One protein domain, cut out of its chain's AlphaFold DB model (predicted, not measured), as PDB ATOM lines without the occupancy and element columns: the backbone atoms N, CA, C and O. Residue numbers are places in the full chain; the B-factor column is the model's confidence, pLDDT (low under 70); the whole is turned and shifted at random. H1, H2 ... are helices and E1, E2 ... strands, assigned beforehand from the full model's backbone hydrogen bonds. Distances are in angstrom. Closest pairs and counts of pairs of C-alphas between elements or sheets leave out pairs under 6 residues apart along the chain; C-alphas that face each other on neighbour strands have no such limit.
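Overview. This is residues 16 to 61 of the 84 residues of an uncharacterized protein of Lachnospiraceae bacterium (UniProt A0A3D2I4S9). A long, open chain with no packed core: a two-stranded hairpin, E1 and E2, lies between a very short helix H1 toward one end of the longest axis and a helix H2 toward the other, with residues 49 to 56 sticking out free. The printed part has 46 residues, with two named helices and two named strands in the order H1, E1, E2, H2. The sheet has the order E1 - E2 and is antiparallel; the class is mixed, helices and strands, with only 20 residues in named elements, under half. The whole is extended, with a radius of gyration of the C-alphas of 15.6 A, and flat, spanning 44 by 26 by 14 A.

Arrangement. H1, residues 19 to 22, is apart from E2, residues 40 to 43, and from H2, residues 51 to 58. E1, residues 29 to 32, and E2 form a hairpin, antiparallel at 147 degrees between their directions. The C-alphas of Glu 29 and Lys 43, which face each other, are 4.3 A apart. N 30 and O 42 are within hydrogen-bond range at 2.8 A, as are N 40 and O 32 at 2.9 A. E1 and H2 are apart. In H2 every O i to N i+4 pair is within hydrogen-bond range; H1 is too short for such a pair.

Along the chain. H1 begins at C-alpha 19 (239.785, 268.475, 244.363) and is 5.1 A long from first to last C-alpha. E1 measures 9.9 A and E2 10.1 A. H2 measures 10.7 A and ends at C-alpha 58 (241.105, 245.770, 210.027).

Size, cuts and confidence. The two C-alphas farthest apart, of Leu 18 and Cys 59, are 44.6 A apart. The printed part has no cut, and its three links between elements are short. Mean pLDDT of the printed part is 88.2, and no printed residue is under 70.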
ATOM      1  N   LEU A  16     230.215 269.900 245.153       75.69
ATOM      2  CA  LEU A  16     229.766 268.579 244.696       75.69
ATOM      3  C   LEU A  16     230.856 267.508 244.830       75.69
ATOM      4  O   LEU A  16     230.565 266.388 245.235       75.69
ATOM      5  N   VAL A  17     232.098 267.860 244.492       81.56
ATOM      6  CA  VAL A  17     233.288 267.026 244.678       81.56
ATOM      7  C   VAL A  17     234.464 267.957 244.959       81.56
ATOM      8  O   VAL A  17     234.655 268.929 244.229       81.56
ATOM      9  N   LEU A  18     235.252 267.667 245.993       84.56
ATOM     10  CA  LEU A  18     236.462 268.434 246.304       84.56
ATOM     11  C   LEU A  18     237.644 267.952 245.452       84.56
ATOM     12  O   LEU A  18     237.691 266.803 245.017       84.56
ATOM     13  N   GLU A  19     238.647 268.806 245.236       84.50
ATOM     14  CA  GLU A  19     239.785 268.475 244.363       84.50
ATOM     15  C   GLU A  19     240.517 267.190 244.792       84.50
ATOM     16  O   GLU A  19     240.899 266.371 243.958       84.50
ATOM     17  N   TYR A  20     240.679 266.971 246.099       86.50
ATOM     18  CA  TYR A  20     241.316 265.754 246.604       86.50
ATOM     19  C   TYR A  20     240.470 264.496 246.359       86.50
ATOM     20  O   TYR A  20     241.026 263.413 246.221       86.50
ATOM     21  N   GLU A  21     239.144 264.625 246.271       84.00
ATOM     22  CA  GLU A  21     238.240 263.515 245.953       84.00
ATOM     23  C   GLU A  21     238.268 263.206 244.458       84.00
ATOM     24  O   GLU A  21     238.249 262.037 244.078       84.00
ATOM     25  N   LEU A  22     238.404 264.235 243.612       83.00
ATOM     26  CA  LEU A  22     238.634 264.057 242.176       83.00
ATOM     27  C   LEU A  22     239.934 263.294 241.898       83.00
ATOM     28  O   LEU A  22     239.960 262.456 241.006       83.00
ATOM     29  N   ARG A  23     240.998 263.533 242.674       86.12
ATOM     30  CA  ARG A  23     242.284 262.822 242.528       86.12
ATOM     31  C   ARG A  23     242.235 261.351 242.951       86.12
ATOM     32  O   ARG A  23     243.132 260.597 242.594       86.12
ATOM     33  N   LEU A  24     241.230 260.954 243.732       88.62
ATOM     34  CA  LEU A  24     241.005 259.562 244.139       88.62
ATOM     35  C   LEU A  24     240.106 258.797 243.157       88.62
ATOM     36  O   LEU A  24     239.969 257.581 243.287       88.62
ATOM     37  N   LEU A  25     239.469 259.487 242.205       87.56
ATOM     38  CA  LEU A  25     238.672 258.859 241.154       87.56
ATOM     39  C   LEU A  25     239.604 258.036 240.244       87.56
ATOM     40  O   LEU A  25     240.567 258.600 239.724       87.56
ATOM     41  N   PRO A  26     239.339 256.733 240.037       90.88
ATOM     42  CA  PRO A  26     240.106 255.924 239.100       90.88
ATOM     43  C   PRO A  26     240.126 256.524 237.691       90.88
ATOM     44  O   PRO A  26     239.142 257.105 237.227       90.88
ATOM     45  N   ASP A  27     241.240 256.344 236.981       88.25
ATOM     46  CA  ASP A  27     241.411 256.875 235.626       88.25
ATOM     47  C   ASP A  27     240.436 256.273 234.608       88.25
ATOM     48  O   ASP A  27     240.215 256.879 233.561       88.25
ATOM     49  N   ASP A  28     239.843 255.116 234.890       90.75
ATOM     50  CA  ASP A  28     238.847 254.444 234.059       90.75
ATOM     51  C   ASP A  28     237.402 254.776 234.455       90.75
ATOM     52  O   ASP A  28     236.484 254.261 233.827       90.75
ATOM     53  N   GLU A  29     237.172 255.661 235.430       91.19
ATOM     54  CA  GLU A  29     235.836 256.071 235.879       91.19
ATOM     55  C   GLU A  29     235.569 257.564 235.635       91.19
ATOM     56  O   GLU A  29     236.467 258.410 235.622       91.19
ATOM     57  N   CYS A  30     234.302 257.919 235.432       90.44
ATOM     58  CA  CYS A  30     233.832 259.291 235.316       90.44
ATOM     59  C   CYS A  30     232.503 259.500 236.053       90.44
ATOM     60  O   CYS A  30     231.777 258.559 236.373       90.44
ATOM     61  N   ILE A  31     232.199 260.765 236.346       91.44
ATOM     62  CA  ILE A  31     230.919 261.182 236.918       91.44
ATOM     63  C   ILE A  31     230.172 261.980 235.850       91.44
ATOM     64  O   ILE A  31     230.705 262.945 235.301       91.44
ATOM     65  N   ILE A  32     228.941 261.573 235.556       91.19
ATOM     66  CA  ILE A  32     228.081 262.147 234.527       91.19
ATOM     67  C   ILE A  32     226.956 262.918 235.210       91.19
ATOM     68  O   ILE A  32     226.215 262.379 236.033       91.19
ATOM     69  N   PHE A  33     226.807 264.184 234.830       91.19
ATOM     70  CA  PHE A  33     225.720 265.039 235.290       91.19
ATOM     71  C   PHE A  33     224.695 265.209 234.172       91.19
ATOM     72  O   PHE A  33     224.969 265.849 233.156       91.19
ATOM     73  N   VAL A  34     223.505 264.645 234.376       91.69
ATOM     74  CA  VAL A  34     222.352 264.820 233.486       91.69
ATOM     75  C   VAL A  34     221.317 265.677 234.206       91.69
ATOM     76  O   VAL A  34     221.015 265.467 235.379       91.69
ATOM     77  N   ARG A  35     220.786 266.694 233.522       93.62
ATOM     78  CA  ARG A  35     219.813 267.614 234.120       93.62
ATOM     79  C   ARG A  35     218.565 266.851 234.569       93.62
ATOM     80  O   ARG A  35     217.916 266.220 233.745       93.62
ATOM     81  N   GLY A  36     218.190 267.021 235.835       90.94
ATOM     82  CA  GLY A  36     217.009 266.379 236.422       90.94
ATOM     83  C   GLY A  36     217.268 264.973 236.961       90.94
ATOM     84  O   GLY A  36     216.394 264.429 237.622       90.94
ATOM     85  N   GLU A  37     218.466 264.435 236.745       91.50
ATOM     86  CA  GLU A  37     218.890 263.139 237.258       91.50
ATOM     87  C   GLU A  37     219.933 263.308 238.361       91.50
ATOM     88  O   GLU A  37     220.615 264.334 238.466       91.50
ATOM     89  N   ASN A  38     220.083 262.267 239.174       88.50
ATOM     90  CA  ASN A  38     221.188 262.200 240.119       88.50
ATOM     91  C   ASN A  38     222.517 262.006 239.367       88.50
ATOM     92  O   ASN A  38     222.529 261.364 238.316       88.50
ATOM     93  N   PRO A  39     223.645 262.513 239.895       88.88
ATOM     94  CA  PRO A  39     224.958 262.256 239.316       88.88
ATOM     95  C   PRO A  39     225.223 260.751 239.215       88.88
ATOM     96  O   PRO A  39     225.080 260.023 240.198       88.88
ATOM     97  N   ILE A  40     225.613 260.295 238.028       90.44
ATOM     98  CA  ILE A  40     225.874 258.882 237.743       90.44
ATOM     99  C   ILE A  40     227.379 258.669 237.725       90.44
ATOM    100  O   ILE A  40     228.105 259.459 237.128       90.44
ATOM    101  N   ARG A  41     227.857 257.597 238.354       89.44
ATOM    102  CA  ARG A  41     229.248 257.159 238.239       89.44
ATOM    103  C   ARG A  41     229.313 255.994 237.261       89.44
ATOM    104  O   ARG A  41     228.572 255.031 237.436       89.44
ATOM    105  N   ASP A  42     230.163 256.101 236.252       92.81
ATOM    106  CA  ASP A  42     230.280 255.100 235.192       92.81
ATOM    107  C   ASP A  42     231.734 254.936 234.741       92.81
ATOM    108  O   ASP A  42     232.601 255.742 235.089       92.81
ATOM    109  N   LYS A  43     232.015 253.888 233.968       91.31
ATOM    110  CA  LYS A  43     233.320 253.696 233.343       91.31
ATOM    111  C   LYS A  43     233.484 254.604 232.130       91.31
ATOM    112  O   LYS A  43     232.554 254.824 231.354       91.31
ATOM    113  N   LYS A  44     234.700 255.106 231.923       90.81
ATOM    114  CA  LYS A  44     235.056 255.871 230.732       90.81
ATOM    115  C   LYS A  44     234.893 254.987 229.503       90.81
ATOM    116  O   LYS A  44     235.462 253.903 229.401       90.81
ATOM    117  N   TRP A  45     234.131 255.492 228.544       85.62
ATOM    118  CA  TRP A  45     233.986 254.853 227.250       85.62
ATOM    119  C   TRP A  45     235.225 255.132 226.393       85.62
ATOM    120  O   TRP A  45     235.382 256.242 225.881       85.62
ATOM    121  N   PHE A  46     236.106 254.139 226.234       87.38
ATOM    122  CA  PHE A  46     237.302 254.239 225.392       87.38
ATOM    123  C   PHE A  46     237.012 253.754 223.963       87.38
ATOM    124  O   PHE A  46     236.861 252.551 223.738       87.38
ATOM    125  N   PRO A  47     236.974 254.646 222.951       87.75
ATOM    126  CA  PRO A  47     236.587 254.255 221.596       87.75
ATOM    127  C   PRO A  47     237.511 253.211 220.959       87.75
ATOM    128  O   PRO A  47     237.063 252.433 220.126       87.75
ATOM    129  N   TRP A  48     238.792 253.188 221.336       86.38
ATOM    130  CA  TRP A  48     239.798 252.299 220.748       86.38
ATOM    131  C   TRP A  48     239.789 250.868 221.296       86.38
ATOM    132  O   TRP A  48     240.378 249.983 220.678       86.38
ATOM    133  N   GLU A  49     239.143 250.632 222.435       87.75
ATOM    134  CA  GLU A  49     239.018 249.296 223.038       87.75
ATOM    135  C   GLU A  49     237.792 248.546 222.509       87.75
ATOM    136  O   GLU A  49     237.673 247.336 222.681       87.75
ATOM    137  N   HIS A  50     236.885 249.256 221.836       87.31
ATOM    138  CA  HIS A  50     235.633 248.685 221.376       87.31
ATOM    139  C   HIS A  50     235.826 247.807 220.132       87.31
ATOM    140  O   HIS A  50     236.571 248.148 219.209       87.31
ATOM    141  N   GLU A  51     235.095 246.693 220.066       88.94
ATOM    142  CA  GLU A  51     235.195 245.707 218.982       88.94
ATOM    143  C   GLU A  51     234.995 246.340 217.597       88.94
ATOM    144  O   GLU A  51     235.777 246.102 216.680       88.94
ATOM    145  N   GLN A  52     234.030 247.253 217.480       88.12
ATOM    146  CA  GLN A  52     233.743 247.992 216.246       88.12
ATOM    147  C   GLN A  52     234.947 248.801 215.747       88.12
ATOM    148  O   GLN A  52     235.176 248.909 214.542       88.12
ATOM    149  N   TYR A  53     235.733 249.377 216.661       88.44
ATOM    150  CA  TYR A  53     236.949 250.091 216.293       88.44
ATOM    151  C   TYR A  53     238.030 249.121 215.816       88.44
ATOM    152  O   TYR A  53     238.694 249.386 214.813       88.44
ATOM    153  N   LEU A  54     238.182 247.973 216.484       89.56
ATOM    154  CA  LEU A  54     239.114 246.927 216.060       89.56
ATOM    155  C   LEU A  54     238.748 246.374 214.676       89.56
ATOM    156  O   LEU A  54     239.633 246.167 213.846       89.56
ATOM    157  N   GLU A  55     237.461 246.180 214.398       90.50
ATOM    158  CA  GLU A  55     236.952 245.794 213.081       90.50
ATOM    159  C   GLU A  55     237.218 246.865 212.024       90.50
ATOM    160  O   GLU A  55     237.804 246.570 210.982       90.50
ATOM    161  N   ALA A  56     236.866 248.123 212.301       87.75
ATOM    162  CA  ALA A  56     237.123 249.234 211.387       87.75
ATOM    163  C   ALA A  56     238.621 249.370 211.074       87.75
ATOM    164  O   ALA A  56     239.004 249.601 209.928       87.75
ATOM    165  N   ARG A  57     239.481 249.146 212.073       87.81
ATOM    166  CA  ARG A  57     240.935 249.159 211.909       87.81
ATOM    167  C   ARG A  57     241.431 248.041 210.987       87.81
ATOM    168  O   ARG A  57     242.380 248.274 210.241       87.81
ATOM    169  N   LYS A  58     240.792 246.860 210.979       89.81
ATOM    170  CA  LYS A  58     241.105 245.770 210.027       89.81
ATOM    171  C   LYS A  58     240.768 246.150 208.582       89.81
ATOM    172  O   LYS A  58     241.472 245.728 207.671       89.81
ATOM    173  N   CYS A  59     239.730 246.959 208.368       85.94
ATOM    174  CA  CYS A  59     239.302 247.405 207.037       85.94
ATOM    175  C   CYS A  59     240.269 248.404 206.370       85.94
ATOM    176  O   CYS A  59     240.112 248.704 205.186       85.94
ATOM    177  N   GLY A  60     241.279 248.893 207.097       85.94
ATOM    178  CA  GLY A  60     242.317 249.770 206.567       85.94
ATOM    179  C   GLY A  60     241.858 251.215 206.345       85.94
ATOM    180  O   GLY A  60     240.839 251.667 206.866       85.94
ATOM    181  N   ILE A  61     242.657 251.976 205.596       85.44
ATOM    182  CA  ILE A  61     242.399 253.400 205.350       85.44
ATOM    183  C   ILE A  61     241.239 253.549 204.368       85.44
ATOM    184  O   ILE A  61     241.215 252.938 203.299       85.44
TER     185      ILE A  61